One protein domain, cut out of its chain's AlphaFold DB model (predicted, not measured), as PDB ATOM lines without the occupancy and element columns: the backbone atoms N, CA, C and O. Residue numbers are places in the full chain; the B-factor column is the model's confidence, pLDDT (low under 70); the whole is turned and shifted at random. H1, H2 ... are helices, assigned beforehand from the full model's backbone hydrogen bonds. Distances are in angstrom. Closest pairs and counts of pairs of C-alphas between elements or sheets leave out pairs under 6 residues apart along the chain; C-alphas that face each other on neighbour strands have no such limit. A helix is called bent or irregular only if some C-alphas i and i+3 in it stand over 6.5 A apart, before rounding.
ATOM      1  N   PHE A  35     -21.435  45.782 -56.758       73.69
ATOM      2  CA  PHE A  35     -21.579  44.331 -56.778       73.69
ATOM      3  C   PHE A  35     -22.289  43.838 -55.521       73.69
ATOM      4  O   PHE A  35     -21.901  44.194 -54.410       73.69
ATOM      5  N   SER A  36     -23.269  42.952 -55.710       74.88
ATOM      6  CA  SER A  36     -23.888  42.212 -54.614       74.88
ATOM      7  C   SER A  36     -22.888  41.310 -53.899       74.88
ATOM      8  O   SER A  36     -21.939  40.794 -54.508       74.88
ATOM      9  N   THR A  37     -23.130  41.053 -52.613       76.19
ATOM     10  CA  THR A  37     -22.351  40.076 -51.838       76.19
ATOM     11  C   THR A  37     -22.445  38.677 -52.458       76.19
ATOM     12  O   THR A  37     -21.426  38.002 -52.589       76.19
ATOM     13  N   ASP A  38     -23.623  38.269 -52.943       77.62
ATOM     14  CA  ASP A  38     -23.828  37.004 -53.662       77.62
ATOM     15  C   ASP A  38     -23.015  36.916 -54.969       77.62
ATOM     16  O   ASP A  38     -22.447  35.869 -55.301       77.62
ATOM     17  N   ARG A  39     -22.909  38.017 -55.724       81.50
ATOM     18  CA  ARG A  39     -22.139  38.063 -56.975       81.50
ATOM     19  C   ARG A  39     -20.642  38.014 -56.706       81.50
ATOM     20  O   ARG A  39     -19.931  37.282 -57.393       81.50
ATOM     21  N   MET A  40     -20.168  38.736 -55.692       82.31
ATOM     22  CA  MET A  40     -18.786  38.611 -55.224       82.31
ATOM     23  C   MET A  40     -18.487  37.164 -54.824       82.31
ATOM     24  O   MET A  40     -17.504  36.583 -55.278       82.31
ATOM     25  N   LEU A  41     -19.376  36.534 -54.059       79.06
ATOM     26  CA  LEU A  41     -19.189  35.169 -53.574       79.06
ATOM     27  C   LEU A  41     -19.073  34.134 -54.706       79.06
ATOM     28  O   LEU A  41     -18.213  33.255 -54.680       79.06
ATOM     29  N   THR A  42     -19.918  34.261 -55.727       79.69
ATOM     30  CA  THR A  42     -19.999  33.309 -56.847       79.69
ATOM     31  C   THR A  42     -18.938  33.523 -57.926       79.69
ATOM     32  O   THR A  42     -18.544  32.551 -58.578       79.69
ATOM     33  N   HIS A  43     -18.462  34.757 -58.117       82.00
ATOM     34  CA  HIS A  43     -17.510  35.095 -59.179       82.00
ATOM     35  C   HIS A  43     -16.092  35.376 -58.679       82.00
ATOM     36  O   HIS A  43     -15.141  34.935 -59.317       82.00
ATOM     37  N   VAL A  44     -15.939  36.074 -57.552       81.81
ATOM     38  CA  VAL A  44     -14.631  36.473 -57.004       81.81
ATOM     39  C   VAL A  44     -14.128  35.435 -56.002       81.81
ATOM     40  O   VAL A  44     -13.000  34.965 -56.101       81.81
ATOM     41  N   PHE A  45     -14.985  34.973 -55.090       81.81
ATOM     42  CA  PHE A  45     -14.591  34.026 -54.037       81.81
ATOM     43  C   PHE A  45     -14.732  32.556 -54.436       81.81
ATOM     44  O   PHE A  45     -14.460  31.678 -53.618       81.81
ATOM     45  N   ARG A  46     -15.108  32.244 -55.682       85.62
ATOM     46  CA  ARG A  46     -15.349  30.864 -56.146       85.62
ATOM     47  C   ARG A  46     -14.198  29.912 -55.808       85.62
ATOM     48  O   ARG A  46     -14.429  28.787 -55.370       85.62
ATOM     49  N   HIS A  47     -12.965  30.381 -55.987       84.94
ATOM     50  CA  HIS A  47     -11.743  29.616 -55.722       84.94
ATOM     51  C   HIS A  47     -11.352  29.581 -54.235       84.94
ATOM     52  O   HIS A  47     -10.497  28.787 -53.847       84.94
ATOM     53  N   CYS A  48     -11.996  30.404 -53.410       83.06
ATOM     54  CA  CYS A  48     -11.793  30.503 -51.970       83.06
ATOM     55  C   CYS A  48     -12.826  29.708 -51.156       83.06
ATOM     56  O   CYS A  48     -12.582  29.435 -49.989       83.06
ATOM     57  N   VAL A  49     -13.960  29.289 -51.738       83.19
ATOM     58  CA  VAL A  49     -15.029  28.586 -50.993       83.19
ATOM     59  C   VAL A  49     -14.551  27.274 -50.366       83.19
ATOM     60  O   VAL A  49     -14.902  26.976 -49.230       83.19
ATOM     61  N   LYS A  50     -13.757  26.475 -51.090       82.19
ATOM     62  CA  LYS A  50     -13.218  25.211 -50.561       82.19
ATOM     63  C   LYS A  50     -12.294  25.429 -49.350       82.19
ATOM     64  O   LYS A  50     -12.620  24.878 -48.304       82.19
ATOM     65  N   PRO A  51     -11.226  26.248 -49.440       79.62
ATOM     66  CA  PRO A  51     -10.382  26.539 -48.278       79.62
ATOM     67  C   PRO A  51     -11.113  27.305 -47.169       79.62
ATOM     68  O   PRO A  51     -10.724  27.225 -46.015       79.62
ATOM     69  N   ALA A  52     -12.212  28.000 -47.477       78.62
ATOM     70  CA  ALA A  52     -13.053  28.610 -46.450       78.62
ATOM     71  C   ALA A  52     -13.824  27.588 -45.598       78.62
ATOM     72  O   ALA A  52     -14.162  27.879 -44.457       78.62
ATOM     73  N   ARG A  53     -14.142  26.409 -46.144       80.75
ATOM     74  CA  ARG A  53     -14.867  25.351 -45.419       80.75
ATOM     75  C   ARG A  53     -13.949  24.409 -44.654       80.75
ATOM     76  O   ARG A  53     -14.387  23.800 -43.686       80.75
ATOM     77  N   ASP A  54     -12.717  24.259 -45.119       76.88
ATOM     78  CA  ASP A  54     -11.754  23.308 -44.582       76.88
ATOM     79  C   ASP A  54     -10.391  23.984 -44.456       76.88
ATOM     80  O   ASP A  54      -9.745  24.289 -45.457       76.88
ATOM     81  N   VAL A  55      -9.953  24.180 -43.211       72.38
ATOM     82  CA  VAL A  55      -8.651  24.773 -42.866       72.38
ATOM     83  C   VAL A  55      -7.465  23.974 -43.426       72.38
ATOM     84  O   VAL A  55      -6.378  24.520 -43.593       72.38
ATOM     85  N   SER A  56      -7.666  22.692 -43.737       73.31
ATOM     86  CA  SER A  56      -6.638  21.816 -44.307       73.31
ATOM     87  C   SER A  56      -6.580  21.892 -45.834       73.31
ATOM     88  O   SER A  56      -5.636  21.381 -46.441       73.31
ATOM     89  N   ALA A  57      -7.581  22.497 -46.483       78.12
ATOM     90  CA  ALA A  57      -7.619  22.588 -47.932       78.12
ATOM     91  C   ALA A  57      -6.656  23.681 -48.438       78.12
ATOM     92  O   ALA A  57      -6.629  24.792 -47.905       78.12
ATOM     93  N   PRO A  58      -5.875  23.407 -49.498       75.31
ATOM     94  CA  PRO A  58      -4.884  24.353 -49.992       75.31
ATOM     95  C   PRO A  58      -5.550  25.600 -50.583       75.31
ATOM     96  O   PRO A  58      -6.515  25.516 -51.352       75.31
ATOM     97  N   VAL A  59      -4.984  26.768 -50.281       78.19
ATOM     98  CA  VAL A  59      -5.388  28.029 -50.909       78.19
ATOM     99  C   VAL A  59      -4.736  28.128 -52.286       78.19
ATOM    100  O   VAL A  59      -3.517  28.065 -52.430       78.19
ATOM    101  N   SER A  60      -5.558  28.254 -53.328       81.06
ATOM    102  CA  SER A  60      -5.063  28.421 -54.697       81.06
ATOM    103  C   SER A  60      -4.556  29.846 -54.938       81.06
ATOM    104  O   SER A  60      -5.154  30.804 -54.453       81.06
ATOM    105  N   ALA A  61      -3.537  30.011 -55.786       79.06
ATOM    106  CA  ALA A  61      -3.079  31.339 -56.216       79.06
ATOM    107  C   ALA A  61      -4.206  32.174 -56.859       79.06
ATOM    108  O   ALA A  61      -4.235  33.393 -56.729       79.06
ATOM    109  N   GLN A  62      -5.172  31.513 -57.510       82.75
ATOM    110  CA  GLN A  62      -6.371  32.154 -58.055       82.75
ATOM    111  C   GLN A  62      -7.217  32.799 -56.954       82.75
ATOM    112  O   GLN A  62      -7.622  33.943 -57.108       82.75
ATOM    113  N   CYS A  63      -7.429  32.103 -55.830       83.75
ATOM    114  CA  CYS A  63      -8.109  32.680 -54.672       83.75
ATOM    115  C   CYS A  63      -7.371  33.926 -54.160       83.75
ATOM    116  O   CYS A  63      -7.991  34.972 -54.002       83.75
ATOM    117  N   CYS A  64      -6.052  33.847 -53.968       80.19
ATOM    118  CA  CYS A  64      -5.261  34.986 -53.494       80.19
ATOM    119  C   CYS A  64      -5.359  36.181 -54.447       80.19
ATOM    120  O   CYS A  64      -5.665  37.285 -54.009       80.19
ATOM    121  N   ASN A  65      -5.168  35.950 -55.750       79.88
ATOM    122  CA  ASN A  65      -5.207  36.992 -56.777       79.88
ATOM    123  C   ASN A  65      -6.579  37.667 -56.866       79.88
ATOM    124  O   ASN A  65      -6.651  38.879 -57.032       79.88
ATOM    125  N   SER A  66      -7.665  36.905 -56.712       83.00
ATOM    126  CA  SER A  66      -9.020  37.460 -56.679       83.00
ATOM    127  C   SER A  66      -9.287  38.327 -55.451       83.00
ATOM    128  O   SER A  66     -10.182  39.163 -55.503       83.00
ATOM    129  N   LEU A  67      -8.536  38.143 -54.362       81.62
ATOM    130  CA  LEU A  67      -8.700  38.917 -53.135       81.62
ATOM    131  C   LEU A  67      -7.858  40.191 -53.104       81.62
ATOM    132  O   LEU A  67      -8.239  41.095 -52.378       81.62
ATOM    133  N   VAL A  68      -6.758  40.295 -53.861       78.38
ATOM    134  CA  VAL A  68      -5.789  41.410 -53.752       78.38
ATOM    135  C   VAL A  68      -6.461  42.783 -53.730       78.38
ATOM    136  O   VAL A  68      -6.187  43.573 -52.828       78.38
ATOM    137  N   ASP A  69      -7.378  43.017 -54.665       77.44
ATOM    138  CA  ASP A  69      -8.039  44.311 -54.856       77.44
ATOM    139  C   ASP A  69      -9.424  44.392 -54.202       77.44
ATOM    140  O   ASP A  69     -10.146  45.372 -54.381       77.44
ATOM    141  N   VAL A  70      -9.826  43.371 -53.435       83.69
ATOM    142  CA  VAL A  70     -11.103  43.406 -52.720       83.69
ATOM    143  C   VAL A  70     -10.973  44.385 -51.552       83.69
ATOM    144  O   VAL A  70     -10.104  44.200 -50.690       83.69
ATOM    145  N   PRO A  71     -11.835  45.415 -51.476       86.00
ATOM    146  CA  PRO A  71     -11.806  46.330 -50.351       86.00
ATOM    147  C   PRO A  71     -12.126  45.589 -49.057       86.00
ATOM    148  O   PRO A  71     -12.998  44.714 -49.021       86.00
ATOM    149  N   ILE A  72     -11.433  45.938 -47.975       85.25
ATOM    150  CA  ILE A  72     -11.567  45.213 -46.714       85.25
ATOM    151  C   ILE A  72     -12.992  45.305 -46.158       85.25
ATOM    152  O   ILE A  72     -13.531  44.298 -45.701       85.25
ATOM    153  N   ALA A  73     -13.648  46.460 -46.300       84.75
ATOM    154  CA  ALA A  73     -15.061  46.613 -45.965       84.75
ATOM    155  C   ALA A  73     -15.948  45.609 -46.724       84.75
ATOM    156  O   ALA A  73     -16.777  44.942 -46.107       84.75
ATOM    157  N   CYS A  74     -15.743  45.450 -48.039       85.50
ATOM    158  CA  CYS A  74     -16.489  44.485 -48.850       85.50
ATOM    159  C   CYS A  74     -16.250  43.049 -48.378       85.50
ATOM    160  O   CYS A  74     -17.200  42.305 -48.153       85.50
ATOM    161  N   TYR A  75     -14.990  42.664 -48.172       84.75
ATOM    162  CA  TYR A  75     -14.644  41.320 -47.713       84.75
ATOM    163  C   TYR A  75     -15.356  40.951 -46.404       84.75
ATOM    164  O   TYR A  75     -15.993  39.900 -46.318       84.75
ATOM    165  N   TYR A  76     -15.311  41.834 -45.401       81.75
ATOM    166  CA  TYR A  76     -15.978  41.581 -44.124       81.75
ATOM    167  C   TYR A  76     -17.502  41.642 -44.236       81.75
ATOM    168  O   TYR A  76     -18.176  40.824 -43.614       81.75
ATOM    169  N   ALA A  77     -18.058  42.524 -45.070       81.25
ATOM    170  CA  ALA A  77     -19.490  42.516 -45.353       81.25
ATOM    171  C   ALA A  77     -19.943  41.164 -45.927       81.25
ATOM    172  O   ALA A  77     -20.996  40.663 -45.549       81.25
ATOM    173  N   ILE A  78     -19.135  40.532 -46.785       80.50
ATOM    174  CA  ILE A  78     -19.450  39.212 -47.336       80.50
ATOM    175  C   ILE A  78     -19.343  38.127 -46.249       80.50
ATOM    176  O   ILE A  78     -20.290  37.353 -46.101       80.50
ATOM    177  N   ILE A  79     -18.260  38.079 -45.459       79.50
ATOM    178  CA  ILE A  79     -18.092  37.061 -44.397       79.50
ATOM    179  C   ILE A  79     -19.214  37.118 -43.356       79.50
ATOM    180  O   ILE A  79     -19.691  36.082 -42.888       79.50
ATOM    181  N   PHE A  80     -19.646  38.324 -42.988       76.44
ATOM    182  CA  PHE A  80     -20.726  38.521 -42.024       76.44
ATOM    183  C   PHE A  80     -22.124  38.512 -42.649       76.44
ATOM    184  O   PHE A  80     -23.108  38.614 -41.923       76.44
ATOM    185  N   SER A  81     -22.239  38.345 -43.968       75.81
ATOM    186  CA  SER A  81     -23.536  38.230 -44.632       75.81
ATOM    187  C   SER A  81     -24.156  36.839 -44.473       75.81
ATOM    188  O   SER A  81     -23.472  35.822 -44.343       75.81
ATOM    189  N   ASN A  82     -25.478  36.785 -44.637       73.50
ATOM    190  CA  ASN A  82     -26.244  35.536 -44.691       73.50
ATOM    191  C   ASN A  82     -25.812  34.606 -45.846       73.50
ATOM    192  O   ASN A  82     -26.125  33.417 -45.831       73.50
ATOM    193  N   ALA A  83     -25.119  35.121 -46.869       72.25
ATOM    194  CA  ALA A  83     -24.653  34.319 -47.999       72.25
ATOM    195  C   ALA A  83     -23.549  33.331 -47.582       72.25
ATOM    196  O   ALA A  83     -23.538  32.189 -48.041       72.25
ATOM    197  N   PHE A  84     -22.665  33.729 -46.662       71.44
ATOM    198  CA  PHE A  84     -21.625  32.850 -46.116       71.44
ATOM    199  C   PHE A  84     -22.212  31.737 -45.240       71.44
ATOM    200  O   PHE A  84     -21.804  30.580 -45.356       71.44
ATOM    201  N   GLU A  85     -23.229  32.058 -44.435       68.88
ATOM    202  CA  GLU A  85     -23.939  31.075 -43.605       68.88
ATOM    203  C   GLU A  85     -24.631  30.008 -44.457       68.88
ATOM    204  O   GLU A  85     -24.505  28.815 -44.184       68.88
ATOM    205  N   LYS A  86     -25.285  30.410 -45.555       72.38
ATOM    206  CA  LYS A  86     -25.912  29.477 -46.510       72.38
ATOM    207  C   LYS A  86     -24.915  28.519 -47.159       72.38
ATOM    208  O   LYS A  86     -25.302  27.436 -47.592       72.38
ATOM    209  N   LEU A  87     -23.643  28.905 -47.242       72.06
ATOM    210  CA  LEU A  87     -22.584  28.047 -47.756       72.06
ATOM    211  C   LEU A  87     -21.945  27.163 -46.680       72.06
ATOM    212  O   LEU A  87     -21.036  26.415 -47.033       72.06
ATOM    213  N   GLY A  88     -22.382  27.206 -45.418       71.88
ATOM    214  CA  GLY A  88     -21.796  26.400 -44.343       71.88
ATOM    215  C   GLY A  88     -20.304  26.677 -44.139       71.88
ATOM    216  O   GLY A  88     -19.542  25.762 -43.841       71.88
ATOM    217  N   ILE A  89     -19.872  27.912 -44.407       78.44
ATOM    218  CA  ILE A  89     -18.494  28.355 -44.206       78.44
ATOM    219  C   ILE A  89     -18.352  28.827 -42.760       78.44
ATOM    220  O   ILE A  89     -19.105  29.698 -42.317       78.44
ATOM    221  N   ASP A  90     -17.368  28.291 -42.041       70.31
ATOM    222  CA  ASP A  90     -17.028  28.792 -40.716       70.31
ATOM    223  C   ASP A  90     -16.343  30.162 -40.841       70.31
ATOM    224  O   ASP A  90     -15.345  30.326 -41.552       70.31
ATOM    225  N   ARG A  91     -16.888  31.171 -40.151       72.38
ATOM    226  CA  ARG A  91     -16.351  32.538 -40.193       72.38
ATOM    227  C   ARG A  91     -14.910  32.595 -39.687       72.38
ATOM    228  O   ARG A  91     -14.116  33.332 -40.261       72.38
ATOM    229  N   GLN A  92     -14.557  31.810 -38.669       69.38
ATOM    230  CA  GLN A  92     -13.192  31.742 -38.151       69.38
ATOM    231  C   GLN A  92     -12.216  31.203 -39.194       69.38
ATOM    232  O   GLN A  92     -11.140  31.773 -39.355       69.38
ATOM    233  N   ILE A  93     -12.609  30.184 -39.962       71.81
ATOM    234  CA  ILE A  93     -11.782  29.658 -41.059       71.81
ATOM    235  C   ILE A  93     -11.662  30.702 -42.174       71.81
ATOM    236  O   ILE A  93     -10.559  30.961 -42.660       71.81
ATOM    237  N   ALA A  94     -12.758  31.378 -42.529       69.94
ATOM    238  CA  ALA A  94     -12.742  32.416 -43.555       69.94
ATOM    239  C   ALA A  94     -11.731  33.536 -43.251       69.94
ATOM    240  O   ALA A  94     -11.001  33.936 -44.160       69.94
ATOM    241  N   TYR A  95     -11.611  33.969 -41.988       72.12
ATOM    242  CA  TYR A  95     -10.611  34.966 -41.563       72.12
ATOM    243  C   TYR A  95      -9.163  34.520 -41.730       72.12
ATOM    244  O   TYR A  95      -8.269  35.366 -41.762       72.12
ATOM    245  N   THR A  96      -8.910  33.213 -41.808       69.56
ATOM    246  CA  THR A  96      -7.552  32.677 -41.957       69.56
ATOM    247  C   THR A  96      -7.090  32.615 -43.407       69.56
ATOM    248  O   THR A  96      -5.892  32.568 -43.662       69.56
ATOM    249  N   ILE A  97      -8.004  32.714 -44.375       71.44
ATOM    250  CA  ILE A  97      -7.660  32.631 -45.802       71.44
ATOM    251  C   ILE A  97      -6.678  33.735 -46.232       71.44
ATOM    252  O   ILE A  97      -5.712  33.417 -46.924       71.44
ATOM    253  N   PRO A  98      -6.849  35.016 -45.834       62.97
ATOM    254  CA  PRO A  98      -5.898  36.070 -46.183       62.97
ATOM    255  C   PRO A  98      -4.618  36.030 -45.336       62.97
ATOM    256  O   PRO A  98      -3.686  36.788 -45.600       62.97
ATOM    257  N   GLN A  99      -4.571  35.194 -44.293       64.25
ATOM    258  CA  GLN A  99      -3.405  35.071 -43.423       64.25
ATOM    259  C   GLN A  99      -2.249  34.369 -44.158       64.25
ATOM    260  O   GLN A  99      -2.466  33.642 -45.130       64.25
ATOM    261  N   PRO A 100      -0.992  34.551 -43.709       49.75
ATOM    262  CA  PRO A 100       0.198  33.994 -44.364       49.75
ATOM    263  C   PRO A 100       0.212  32.466 -44.538       49.75
ATOM    264  O   PRO A 100       1.031  31.970 -45.306       49.75
ATOM    265  N   VAL A 101      -0.702  31.728 -43.900       43.03
ATOM    266  CA  VAL A 101      -0.927  30.293 -44.144       43.03
ATOM    267  C   VAL A 101      -1.463  29.982 -45.553       43.03
ATOM    268  O   VAL A 101      -1.441  28.827 -45.964       43.03
ATOM    269  N   GLY A 102      -1.888  30.995 -46.322       47.25
ATOM    270  CA  GLY A 102      -2.592  30.824 -47.596       47.25
ATOM    271  C   GLY A 102      -2.112  31.677 -48.774       47.25
ATOM    272  O   GLY A 102      -2.904  31.932 -49.669       47.25
ATOM    273  N   GLY A 103      -0.853  32.125 -48.825       47.56
ATOM    274  CA  GLY A 103      -0.280  32.617 -50.093       47.56
ATOM    275  C   GLY A 103      -0.388  34.118 -50.386       47.56
ATOM    276  O   GLY A 103      -0.151  34.528 -51.520       47.56
ATOM    277  N   PHE A 104      -0.616  34.974 -49.384       51.44
ATOM    278  CA  PHE A 104      -0.364  36.422 -49.508       51.44
ATOM    279  C   PHE A 104       1.148  36.751 -49.495       51.44
ATOM    280  O   PHE A 104       1.611  37.653 -48.799       51.44
ATOM    281  N   GLN A 105       1.961  35.987 -50.232       43.03
ATOM    282  CA  GLN A 105       3.397  36.212 -50.340       43.03
ATOM    283  C   GLN A 105       3.820  36.488 -51.784       43.03
ATOM    284  O   GLN A 105       3.741  35.633 -52.658       43.03
ATOM    285  N   LYS A 106       4.414  37.679 -51.940       41.34
ATOM    286  CA  LYS A 106       5.545  37.951 -52.837       41.34
ATOM    287  C   LYS A 106       5.221  37.997 -54.340       41.34
ATOM    288  O   LYS A 106       5.818  37.281 -55.130       41.34
ATOM    289  N   GLY A 107       4.322  38.900 -54.737       36.38
ATOM    290  CA  GLY A 107       4.015  39.134 -56.156       36.38
ATOM    291  C   GLY A 107       3.616  40.559 -56.552       36.38
ATOM    292  O   GLY A 107       3.172  40.747 -57.675       36.38
ATOM    293  N   VAL A 108       3.751  41.566 -55.678       40.81
ATOM    294  CA  VAL A 108       3.522  42.972 -56.067       40.81
ATOM    295  C   VAL A 108       4.872  43.669 -56.146       40.81
ATOM    296  O   VAL A 108       5.450  44.062 -55.129       40.81
ATOM    297  N   GLU A 109       5.401  43.745 -57.362       40.00
ATOM    298  CA  GLU A 109       6.652  44.421 -57.678       40.00
ATOM    299  C   GLU A 109       6.652  45.882 -57.175       40.00
ATOM    300  O   GLU A 109       5.653  46.599 -57.213       40.00
ATOM    301  N   ALA A 110       7.811  46.295 -56.657       40.66
ATOM    302  CA  ALA A 110       8.244  47.660 -56.343       40.66
ATOM    303  C   ALA A 110       7.498  48.504 -55.278       40.66
ATOM    304  O   ALA A 110       8.001  49.573 -54.936       40.66
ATOM    305  N   SER A 111       6.361  48.091 -54.698       49.56
ATOM    306  CA  SER A 111       5.674  48.915 -53.668       49.56
ATOM    307  C   SER A 111       5.058  48.168 -52.468       49.56
ATOM    308  O   SER A 111       4.730  48.788 -51.466       49.56
ATOM    309  N   GLY A 112       4.985  46.836 -52.463       66.44
ATOM    310  CA  GLY A 112       4.385  46.091 -51.344       66.44
ATOM    311  C   GLY A 112       2.849  46.189 -51.296       66.44
ATOM    312  O   GLY A 112       2.227  46.886 -52.092       66.44
ATOM    313  N   ALA A 113       2.217  45.459 -50.370       75.75
ATOM    314  CA  ALA A 113       0.758  45.246 -50.341       75.75
ATOM    315  C   ALA A 113      -0.089  46.521 -50.142       75.75
ATOM    316  O   ALA A 113      -1.285  46.507 -50.412       75.75
ATOM    317  N   CYS A 114       0.525  47.612 -49.676       78.56
ATOM    318  CA  CYS A 114      -0.110  48.913 -49.441       78.56
ATOM    319  C   CYS A 114       0.255  49.968 -50.501       78.56
ATOM    320  O   CYS A 114       0.022  51.164 -50.300       78.56
ATOM    321  N   GLY A 115       0.849  49.549 -51.624       82.44
ATOM    322  CA  GLY A 115       1.307  50.461 -52.665       82.44
ATOM    323  C   GLY A 115       2.344  51.447 -52.121       82.44
ATOM    324  O   GLY A 115       3.299  51.075 -51.461       82.44
ATOM    325  N   LYS A 116       2.169  52.746 -52.367       79.06
ATOM    326  CA  LYS A 116       3.184  53.763 -52.025       79.06
ATOM    327  C   LYS A 116       3.342  54.039 -50.520       79.06
ATOM    328  O   LYS A 116       4.199  54.836 -50.136       79.06
ATOM    329  N   PHE A 117       2.496  53.460 -49.670       81.81
ATOM    330  CA  PHE A 117       2.490  53.718 -48.233       81.81
ATOM    331  C   PHE A 117       3.108  52.555 -47.459       81.81
ATOM    332  O   PHE A 117       2.790  51.393 -47.705       81.81
ATOM    333  N   SER A 118       3.953  52.867 -46.472       84.50
ATOM    334  CA  SER A 118       4.394  51.871 -45.494       84.50
ATOM    335  C   SER A 118       3.250  51.488 -44.553       84.50
ATOM    336  O   SER A 118       2.323  52.272 -44.324       84.50
ATOM    337  N   THR A 119       3.340  50.302 -43.955       85.06
ATOM    338  CA  THR A 119       2.374  49.832 -42.953       85.06
ATOM    339  C   THR A 119       2.310  50.769 -41.742       85.06
ATOM    340  O   THR A 119       1.215  51.092 -41.282       85.06
ATOM    341  N   ASP A 120       3.449  51.314 -41.294       84.81
ATOM    342  CA  ASP A 120       3.497  52.345 -40.249       84.81
ATOM    343  C   ASP A 120       2.729  53.619 -40.655       84.81
ATOM    344  O   ASP A 120       1.965  54.163 -39.860       84.81
ATOM    345  N   ARG A 121       2.894  54.093 -41.901       87.19
ATOM    346  CA  ARG A 121       2.228  55.312 -42.394       87.19
ATOM    347  C   ARG A 121       0.723  55.117 -42.552       87.19
ATOM    348  O   ARG A 121      -0.040  56.023 -42.221       87.19
ATOM    349  N   MET A 122       0.292  53.943 -43.015       89.38
ATOM    350  CA  MET A 122      -1.129  53.586 -43.036       89.38
ATOM    351  C   MET A 122      -1.714  53.650 -41.624       89.38
ATOM    352  O   MET A 122      -2.779  54.224 -41.417       89.38
ATOM    353  N   LEU A 123      -0.992  53.141 -40.629       86.25
ATOM    354  CA  LEU A 123      -1.475  53.106 -39.256       86.25
ATOM    355  C   LEU A 123      -1.571  54.494 -38.604       86.25
ATOM    356  O   LEU A 123      -2.555  54.797 -37.930       86.25
ATOM    357  N   THR A 124      -0.577  55.355 -38.823       86.25
ATOM    358  CA  THR A 124      -0.509  56.682 -38.190       86.25
ATOM    359  C   THR A 124      -1.332  57.754 -38.903       86.25
ATOM    360  O   THR A 124      -1.771  58.700 -38.246       86.25
ATOM    361  N   HIS A 125      -1.577  57.616 -40.211       88.25
ATOM    362  CA  HIS A 125      -2.314  58.611 -40.999       88.25
ATOM    363  C   HIS A 125      -3.700  58.145 -41.451       88.25
ATOM    364  O   HIS A 125      -4.647  58.916 -41.330       88.25
ATOM    365  N   VAL A 126      -3.844  56.908 -41.942       88.81
ATOM    366  CA  VAL A 126      -5.130  56.396 -42.460       88.81
ATOM    367  C   VAL A 126      -5.972  55.815 -41.324       88.81
ATOM    368  O   VAL A 126      -7.132  56.182 -41.149       88.81
ATOM    369  N   PHE A 127      -5.369  54.979 -40.477       90.25
ATOM    370  CA  PHE A 127      -6.037  54.313 -39.355       90.25
ATOM    371  C   PHE A 127      -5.882  55.035 -38.017       90.25
ATOM    372  O   PHE A 127      -6.156  54.454 -36.966       90.25
ATOM    373  N   ARG A 128      -5.519  56.323 -38.025       91.50
ATOM    374  CA  ARG A 128      -5.334  57.119 -36.801       91.50
ATOM    375  C   ARG A 128      -6.540  57.040 -35.860       91.50
ATOM    376  O   ARG A 128      -6.380  56.876 -34.654       91.50
ATOM    377  N   HIS A 129      -7.746  57.116 -36.421       92.19
ATOM    378  CA  HIS A 129      -9.001  57.047 -35.667       92.19
ATOM    379  C   HIS A 129      -9.352  55.632 -35.185       92.19
ATOM    380  O   HIS A 129     -10.209  55.479 -34.319       92.19
ATOM    381  N   CYS A 130      -8.671  54.608 -35.703       91.50
ATOM    382  CA  CYS A 130      -8.845  53.214 -35.317       91.50
ATOM    383  C   CYS A 130      -7.880  52.768 -34.210       91.50
ATOM    384  O   CYS A 130      -8.114  51.736 -33.595       91.50
ATOM    385  N   VAL A 131      -6.819  53.527 -33.908       90.12
ATOM    386  CA  VAL A 131      -5.793  53.110 -32.930       90.12
ATOM    387  C   VAL A 131      -6.381  52.873 -31.537       90.12
ATOM    388  O   VAL A 131      -6.074  51.867 -30.905       90.12
ATOM    389  N   LYS A 132      -7.251  53.767 -31.050       90.56
ATOM    390  CA  LYS A 132      -7.898  53.602 -29.737       90.56
ATOM    391  C   LYS A 132      -8.795  52.351 -29.682       90.56
ATOM    392  O   LYS A 132      -8.545  51.520 -28.814       90.56
ATOM    393  N   PRO A 133      -9.771  52.159 -30.593       91.38
ATOM    394  CA  PRO A 133     -10.582  50.939 -30.608       91.38
ATOM    395  C   PRO A 133      -9.795  49.667 -30.957       91.38
ATOM    396  O   PRO A 133     -10.294  48.574 -30.714       91.38
ATOM    397  N   ALA A 134      -8.579  49.784 -31.502       89.75
ATOM    398  CA  ALA A 134      -7.690  48.646 -31.748       89.75
ATOM    399  C   ALA A 134      -6.939  48.193 -30.487       89.75
ATOM    400  O   ALA A 134      -6.460  47.068 -30.438       89.75
ATOM    401  N   ARG A 135      -6.812  49.057 -29.472       89.50
ATOM    402  CA  ARG A 135      -6.198  48.718 -28.175       89.50
ATOM    403  C   ARG A 135      -7.218  48.266 -27.136       89.50
ATOM    404  O   ARG A 135      -6.853  47.596 -26.180       89.50
ATOM    405  N   ASP A 136      -8.471  48.668 -27.306       89.56
ATOM    406  CA  ASP A 136      -9.539  48.434 -26.344       89.56
ATOM    407  C   ASP A 136     -10.814  48.012 -27.079       89.56
ATOM    408  O   ASP A 136     -11.436  48.795 -27.803       89.56
ATOM    409  N   VAL A 137     -11.213  46.756 -26.867       88.75
ATOM    410  CA  VAL A 137     -12.408  46.158 -27.474       88.75
ATOM    411  C   VAL A 137     -13.696  46.887 -27.075       88.75
ATOM    412  O   VAL A 137     -14.655  46.912 -27.847       88.75
ATOM    413  N   SER A 138     -13.716  47.529 -25.904       88.75
ATOM    414  CA  SER A 138     -14.872  48.273 -25.402       88.75
ATOM    415  C   SER A 138     -14.954  49.699 -25.960       88.75
ATOM    416  O   SER A 138     -16.038  50.281 -26.018       88.75
ATOM    417  N   ALA A 139     -13.838  50.262 -26.439       91.38
ATOM    418  CA  ALA A 139     -13.799  51.633 -26.937       91.38
ATOM    419  C   ALA A 139     -14.560  51.757 -28.268       91.38
ATOM    420  O   ALA A 139     -14.240  51.016 -29.195       91.38
ATOM    421  N   PRO A 140     -15.523  52.685 -28.418       88.94
ATOM    422  CA  PRO A 140     -16.371  52.772 -29.608       88.94
ATOM    423  C   PRO A 140     -15.568  53.062 -30.881       88.94
ATOM    424  O   PRO A 140     -14.575  53.795 -30.860       88.94
ATOM    425  N   VAL A 141     -16.029  52.512 -32.006       90.75
ATOM    426  CA  VAL A 141     -15.440  52.772 -33.324       90.75
ATOM    427  C   VAL A 141     -16.106  54.003 -33.934       90.75
ATOM    428  O   VAL A 141     -17.328  54.074 -34.019       90.75
ATOM    429  N   SER A 142     -15.311  54.993 -34.339       90.62
ATOM    430  CA  SER A 142     -15.839  56.199 -34.980       90.62
ATOM    431  C   SER A 142     -16.185  55.950 -36.451       90.62
ATOM    432  O   SER A 142     -15.548  55.132 -37.116       90.62
ATOM    433  N   ALA A 143     -17.121  56.730 -37.000       88.81
ATOM    434  CA  ALA A 143     -17.423  56.704 -38.434       88.81
ATOM    435  C   ALA A 143     -16.172  56.976 -39.291       88.81
ATOM    436  O   ALA A 143     -15.968  56.338 -40.314       88.81
ATOM    437  N   GLN A 144     -15.279  57.860 -38.830       90.19
ATOM    438  CA  GLN A 144     -13.995  58.127 -39.489       90.19
ATOM    439  C   GLN A 144     -13.119  56.872 -39.573       90.19
ATOM    440  O   GLN A 144     -12.532  56.617 -40.618       90.19
ATOM    441  N   CYS A 145     -13.057  56.065 -38.506       91.19
ATOM    442  CA  CYS A 145     -12.332  54.798 -38.539       91.19
ATOM    443  C   CYS A 145     -12.939  53.820 -39.560       91.19
ATOM    444  O   CYS A 145     -12.206  53.225 -40.347       91.19
ATOM    445  N   CYS A 146     -14.267  53.690 -39.591       89.69
ATOM    446  CA  CYS A 146     -14.934  52.799 -40.541       89.69
ATOM    447  C   CYS A 146     -14.805  53.268 -41.994       89.69
ATOM    448  O   CYS A 146     -14.617  52.439 -42.884       89.69
ATOM    449  N   ASN A 147     -14.822  54.580 -42.236       87.69
ATOM    450  CA  ASN A 147     -14.610  55.156 -43.562       87.69
ATOM    451  C   ASN A 147     -13.185  54.902 -44.069       87.69
ATOM    452  O   ASN A 147     -13.006  54.581 -45.240       87.69
ATOM    453  N   SER A 148     -12.176  54.943 -43.189       89.25
ATOM    454  CA  SER A 148     -10.795  54.590 -43.550       89.25
ATOM    455  C   SER A 148     -10.627  53.142 -44.024       89.25
ATOM    456  O   SER A 148      -9.612  52.828 -44.633       89.25
ATOM    457  N   LEU A 149     -11.579  52.249 -43.739       87.12
ATOM    458  CA  LEU A 149     -11.556  50.847 -44.174       87.12
ATOM    459  C   LEU A 149     -12.268  50.619 -45.516       87.12
ATOM    460  O   LEU A 149     -12.164  49.529 -46.069       87.12
ATOM    461  N   VAL A 150     -12.999  51.603 -46.046       84.56
ATOM    462  CA  VAL A 150     -13.827  51.403 -47.249       84.56
ATOM    463  C   VAL A 150     -12.971  51.095 -48.470       84.56
ATOM    464  O   VAL A 150     -13.266  50.137 -49.171       84.56
ATOM    465  N   ASP A 151     -11.884  51.841 -48.666       82.25
ATOM    466  CA  ASP A 151     -11.059  51.761 -49.880       82.25
ATOM    467  C   ASP A 151      -9.715  51.058 -49.662       82.25
ATOM    468  O   ASP A 151      -8.869  51.019 -50.557       82.25
ATOM    469  N   VAL A 152      -9.473  50.512 -48.466       85.75
ATOM    470  CA  VAL A 152      -8.208  49.829 -48.181       85.75
ATOM    471  C   VAL A 152      -8.277  48.404 -48.723       85.75
ATOM    472  O   VAL A 152      -9.148  47.641 -48.296       85.75
ATOM    473  N   PRO A 153      -7.353  48.002 -49.614       85.44
ATOM    474  CA  PRO A 153      -7.293  46.628 -50.081       85.44
ATOM    475  C   PRO A 153      -7.077  45.682 -48.906       85.44
ATOM    476  O   PRO A 153      -6.259  45.953 -48.017       85.44
ATOM    477  N   ILE A 154      -7.762  44.543 -48.914       83.44
ATOM    478  CA  ILE A 154      -7.579  43.503 -47.899       83.44
ATOM    479  C   ILE A 154      -6.113  43.090 -47.754       83.44
ATOM    480  O   ILE A 154      -5.620  42.953 -46.635       83.44
ATOM    481  N   ALA A 155      -5.399  43.000 -48.875       82.75
ATOM    482  CA  ALA A 155      -3.964  42.767 -48.933       82.75
ATOM    483  C   ALA A 155      -3.182  43.696 -47.995       82.75
ATOM    484  O   ALA A 155      -2.394  43.252 -47.158       82.75
ATOM    485  N   CYS A 156      -3.433  45.000 -48.118       86.25
ATOM    486  CA  CYS A 156      -2.784  46.015 -47.308       86.25
ATOM    487  C   CYS A 156      -3.193  45.907 -45.840       86.25
ATOM    488  O   CYS A 156      -2.341  45.959 -44.956       86.25
ATOM    489  N   TYR A 157      -4.488  45.726 -45.568       86.00
ATOM    490  CA  TYR A 157      -4.991  45.619 -44.203       86.00
ATOM    491  C   TYR A 157      -4.319  44.471 -43.436       86.00
ATOM    492  O   TYR A 157      -3.781  44.687 -42.351       86.00
ATOM    493  N   TYR A 158      -4.254  43.272 -44.021       81.62
ATOM    494  CA  TYR A 158      -3.579  42.142 -43.381       81.62
ATOM    495  C   TYR A 158      -2.060  42.326 -43.313       81.62
ATOM    496  O   TYR A 158      -1.458  41.956 -42.306       81.62
ATOM    497  N   ALA A 159      -1.436  42.968 -44.307       82.31
ATOM    498  CA  ALA A 159      -0.023  43.334 -44.218       82.31
ATOM    499  C   ALA A 159       0.260  44.270 -43.032       82.31
ATOM    500  O   ALA A 159       1.294  44.135 -42.383       82.31
ATOM    501  N   ILE A 160      -0.659  45.183 -42.704       83.75
ATOM    502  CA  ILE A 160      -0.535  46.044 -41.525       83.75
ATOM    503  C   ILE A 160      -0.638  45.207 -40.249       83.75
ATOM    504  O   ILE A 160       0.258  45.307 -39.407       83.75
ATOM    505  N   ILE A 161      -1.664  44.356 -40.128       81.00
ATOM    506  CA  ILE A 161      -1.887  43.547 -38.918       81.00
ATOM    507  C   ILE A 161      -0.710  42.615 -38.632       81.00
ATOM    508  O   ILE A 161      -0.301  42.467 -37.483       81.00
ATOM    509  N   PHE A 162      -0.158  41.986 -39.668       77.88
ATOM    510  CA  PHE A 162       0.961  41.059 -39.520       77.88
ATOM    511  C   PHE A 162       2.332  41.736 -39.483       77.88
ATOM    512  O   PHE A 162       3.334  41.045 -39.311       77.88
ATOM    513  N   SER A 163       2.400  43.061 -39.618       79.38
ATOM    514  CA  SER A 163       3.655  43.797 -39.487       79.38
ATOM    515  C   SER A 163       3.937  44.217 -38.045       79.38
ATOM    516  O   SER A 163       3.041  44.298 -37.204       79.38
ATOM    517  N   ASN A 164       5.182  44.616 -37.786       80.44
ATOM    518  CA  ASN A 164       5.610  45.127 -36.479       80.44
ATOM    519  C   ASN A 164       5.028  46.524 -36.160       80.44
ATOM    520  O   ASN A 164       5.323  47.092 -35.110       80.44
ATOM    521  N   ALA A 165       4.218  47.115 -37.051       79.81
ATOM    522  CA  ALA A 165       3.609  48.429 -36.841       79.81
ATOM    523  C   ALA A 165       2.649  48.437 -35.637       79.81
ATOM    524  O   ALA A 165       2.598  49.415 -34.892       79.81
ATOM    525  N   PHE A 166       1.918  47.339 -35.412       81.69
ATOM    526  CA  PHE A 166       1.017  47.209 -34.262       81.69
ATOM    527  C   PHE A 166       1.783  47.108 -32.948       81.69
ATOM    528  O   PHE A 166       1.416  47.775 -31.983       81.69
ATOM    529  N   GLU A 167       2.889  46.363 -32.937       78.62
ATOM    530  CA  GLU A 167       3.750  46.208 -31.760       78.62
ATOM    531  C   GLU A 167       4.335  47.554 -31.318       78.62
ATOM    532  O   GLU A 167       4.239  47.909 -30.144       78.62
ATOM    533  N   LYS A 168       4.827  48.371 -32.262       80.69
ATOM    534  CA  LYS A 168       5.325  49.732 -31.973       80.69
ATOM    535  C   LYS A 168       4.271  50.642 -31.342       80.69
ATOM    536  O   LYS A 168       4.614  51.579 -30.628       80.69
ATOM    537  N   LEU A 169       2.994  50.393 -31.626       80.19
ATOM    538  CA  LEU A 169       1.874  51.140 -31.066       80.19
ATOM    539  C   LEU A 169       1.175  50.392 -29.927       80.19
ATOM    540  O   LEU A 169       0.114  50.849 -29.512       80.19
ATOM    541  N   GLY A 170       1.702  49.278 -29.414       82.88
ATOM    542  CA  GLY A 170       1.049  48.502 -28.354       82.88
ATOM    543  C   GLY A 170      -0.396  48.109 -28.691       82.88
ATOM    544  O   GLY A 170      -1.268  48.175 -27.829       82.88
ATOM    545  N   ILE A 171      -0.675  47.817 -29.964       87.31
ATOM    546  CA  ILE A 171      -1.984  47.370 -30.448       87.31
ATOM    547  C   ILE A 171      -2.028  45.844 -30.395       87.31
ATOM    548  O   ILE A 171      -1.161  45.175 -30.959       87.31
ATOM    549  N   ASP A 172      -3.068  45.301 -29.765       81.50
ATOM    550  CA  ASP A 172      -3.341  43.870 -29.790       81.50
ATOM    551  C   ASP A 172      -3.970  43.486 -31.139       81.50
ATOM    552  O   ASP A 172      -5.004  44.025 -31.547       81.50
ATOM    553  N   ARG A 173      -3.346  42.533 -31.840       82.00
ATOM    554  CA  ARG A 173      -3.839  42.022 -33.125       82.00
ATOM    555  C   ARG A 173      -5.258  41.463 -33.010       82.00
ATOM    556  O   ARG A 173      -6.077  41.758 -33.872       82.00
ATOM    557  N   GLN A 174      -5.558  40.711 -31.950       81.31
ATOM    558  CA  GLN A 174      -6.869  40.102 -31.711       81.31
ATOM    559  C   GLN A 174      -7.960  41.163 -31.580       81.31
ATOM    560  O   GLN A 174      -9.032  41.016 -32.159       81.31
ATOM    561  N   ILE A 175      -7.673  42.272 -30.893       86.38
ATOM    562  CA  ILE A 175      -8.622  43.384 -30.772       86.38
ATOM    563  C   ILE A 175      -8.763  44.107 -32.116       86.38
ATOM    564  O   ILE A 175      -9.883  44.367 -32.562       86.38
ATOM    565  N   ALA A 176      -7.656  44.387 -32.806       85.38
ATOM    566  CA  ALA A 176      -7.670  45.062 -34.101       85.38
ATOM    567  C   ALA A 176      -8.463  44.296 -35.178       85.38
ATOM    568  O   ALA A 176      -9.168  44.932 -35.967       85.38
ATOM    569  N   TYR A 177      -8.422  42.956 -35.168       82.69
ATOM    570  CA  TYR A 177      -9.228  42.101 -36.054       82.69
ATOM    571  C   TYR A 177     -10.737  42.306 -35.890       82.69
ATOM    572  O   TYR A 177     -11.496  42.056 -36.823       82.69
ATOM    573  N   THR A 178     -11.193  42.792 -34.735       85.81
ATOM    574  CA  THR A 178     -12.620  43.048 -34.506       85.81
ATOM    575  C   THR A 178     -13.099  44.359 -35.122       85.81
ATOM    576  O   THR A 178     -14.303  44.555 -35.265       85.81
ATOM    577  N   ILE A 179     -12.206  45.280 -35.511       89.31
ATOM    578  CA  ILE A 179     -12.629  46.599 -36.005       89.31
ATOM    579  C   ILE A 179     -13.509  46.493 -37.257       89.31
ATOM    580  O   ILE A 179     -14.592  47.082 -37.242       89.31
ATOM    581  N   PRO A 180     -13.137  45.746 -38.314       85.44
ATOM    582  CA  PRO A 180     -13.976  45.644 -39.503       85.44
ATOM    583  C   PRO A 180     -15.349  45.036 -39.202       85.44
ATOM    584  O   PRO A 180     -16.350  45.503 -39.737       85.44
ATOM    585  N   GLN A 181     -15.418  44.064 -38.283       82.38
ATOM    586  CA  GLN A 181     -16.683  43.511 -37.791       82.38
ATOM    587  C   GLN A 181     -17.544  44.581 -37.120       82.38
ATOM    588  O   GLN A 181     -18.734  44.700 -37.397       82.38
ATOM    589  N   ARG A 182     -16.947  45.387 -36.245       85.44
ATOM    590  CA  ARG A 182     -17.644  46.455 -35.518       85.44
ATOM    591  C   ARG A 182     -18.088  47.583 -36.455       85.44
ATOM    592  O   ARG A 182     -19.099  48.226 -36.194       85.44
ATOM    593  N   CYS A 183     -17.387  47.763 -37.573       85.31
ATOM    594  CA  CYS A 183     -17.783  48.646 -38.665       85.31
ATOM    595  C   CYS A 183     -18.849  48.053 -39.594       85.31
ATOM    596  O   CYS A 183     -19.513  48.823 -40.282       85.31
ATOM    597  N   ALA A 184     -19.069  46.734 -39.607       70.38
ATOM    598  CA  ALA A 184     -19.995  46.090 -40.541       70.38
ATOM    599  C   ALA A 184     -21.408  46.698 -40.491       70.38
ATOM    600  O   ALA A 184     -22.014  46.943 -41.531       70.38
ATOM    601  N   HIS A 185     -21.889  47.059 -39.297       63.66
ATOM    602  CA  HIS A 185     -23.180  47.732 -39.118       63.66
ATOM    603  C   HIS A 185     -23.271  49.094 -39.820       63.66
ATOM    604  O   HIS A 185     -24.345  49.478 -40.273       63.66
ATOM    605  N   THR A 186     -22.156  49.818 -39.945       62.94
ATOM    606  CA  THR A 186     -22.131  51.127 -40.614       62.94
ATOM    607  C   THR A 186     -22.256  51.007 -42.133       62.94
ATOM    608  O   THR A 186     -22.823  51.891 -42.767       62.94
ATOM    609  N   TYR A 187     -21.819  49.888 -42.721       59.16
ATOM    610  CA  TYR A 187     -21.875  49.681 -44.170       59.16
ATOM    611  C   TYR A 187     -23.246  49.242 -44.696       59.16
ATOM    612  O   TYR A 187     -23.476  49.294 -45.900       59.16
ATOM    613  N   HIS A 188     -24.148  48.799 -43.816       48.72
ATOM    614  CA  HIS A 188     -25.513  48.405 -44.181       48.72
ATOM    615  C   HIS A 188     -26.496  49.586 -44.251       48.72
ATOM    616  O   HIS A 188     -27.630  49.400 -44.682       48.72
ATOM    617  N   HIS A 189     -26.082  50.783 -43.821       39.28
ATOM    618  CA  HIS A 189     -26.939  51.968 -43.713       39.28
ATOM    619  C   HIS A 189     -26.744  53.013 -44.827       39.28
ATOM    620  O   HIS A 189     -27.304  54.105 -44.721       39.28
TER     621      HIS A 189
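AT A GLANCE: This is residues 35 to 189 of the 190 residues of the protein "Alpha-amylase inhibitor/lipid transfer/seed storage family protein" of Senna tora (UniProt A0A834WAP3). What shape do these atoms make? Two lobes of short, mostly crossed helices, H1 to H6 and H7 to H13, pack together, and a long loop, residues 97 to 118, joins them. They meet where H4 of the first lobe crosses H13 of the second about perpendicular; H10 and H4 have the centres nearest the mean of the C-alphas. What is the make-up? The printed part has 155 residues with thirteen named helices, H1 to H13 in that order, and no named strand; its class is all helix. It is compact, with a radius of gyration of the C-alphas of 15.0 A and spans of 38 by 36 by 27 A.

HOW THE PARTS SIT: What does the first helix meet? H1, residues 37 to 43, touches H4, residues 72 to 79, about perpendicular at 89 degrees; their closest C-alphas, Thr 37 and Ile 78, are 5.4 A apart. H1 only just touches H5, residues 82 to 86, with 3 pairs of C-alphas within 8 A, the closest being Asp 38 and Ala 83 at 6.3 A. Where are the next helices? H2, residues 49 to 53, touches H6, residues 91 to 96, closest at the C-alphas of Ala 52 and Ala 94, 4.8 A. H3, residues 61 to 67, touches no helix. H4 touches H13, residues 178 to 187, at 88 degrees, closest at the C-alphas of Ala 77 and Ala 184, 6.0 A. What follows the long link? H7, residues 119 to 126, touches H10, residues 154 to 161, at 77 degrees, closest at the C-alphas of Thr 119 and Ile 160, 5.0 A; it only just touches H11, residues 165 to 168, with 3 pairs within 8 A. H8, residues 128 to 135, touches H9, residues 143 to 147, H12, residues 173 to 176, and H13; the C-alphas of Ala 134 and Ala 176, closest for H12, are 4.3 A apart. How are the backbones? Every O i to N i+4 pair is within hydrogen-bond range in H1, H2, H3, H4, H5, H7, H9 and H10, against 1 of 2 in H6, 2 of 4 in H8 and 3 of 6 in H13; H11 and H12 are too short for such a pair.

IN THESE COORDINATES: Where do the helices begin and end? C-alpha 37, at (-22.351, 40.076, -51.838), begins H1, and C-alpha 187, at (-21.875, 49.681, -44.170), ends H13. Which are longest? H13 measures 14.9 A from first to last C-alpha and H8 12.1 A. Both are irregular, but only just: C-alphas 129 and 132 are 6.9 A apart, and C-alphas 182 and 185 6.7 A.

THE WHOLE: How far does it reach? The two C-alphas farthest apart, Lys 86 and Lys 168, are 40.0 A apart. Is anything cut or uncertain? The printed part has no cut, and the H6 to H7 link, 22 residues, is long. The mean pLDDT of the printed part is 77.8, with 24 residues under 70, among them 98 to 112 and 185 to 189.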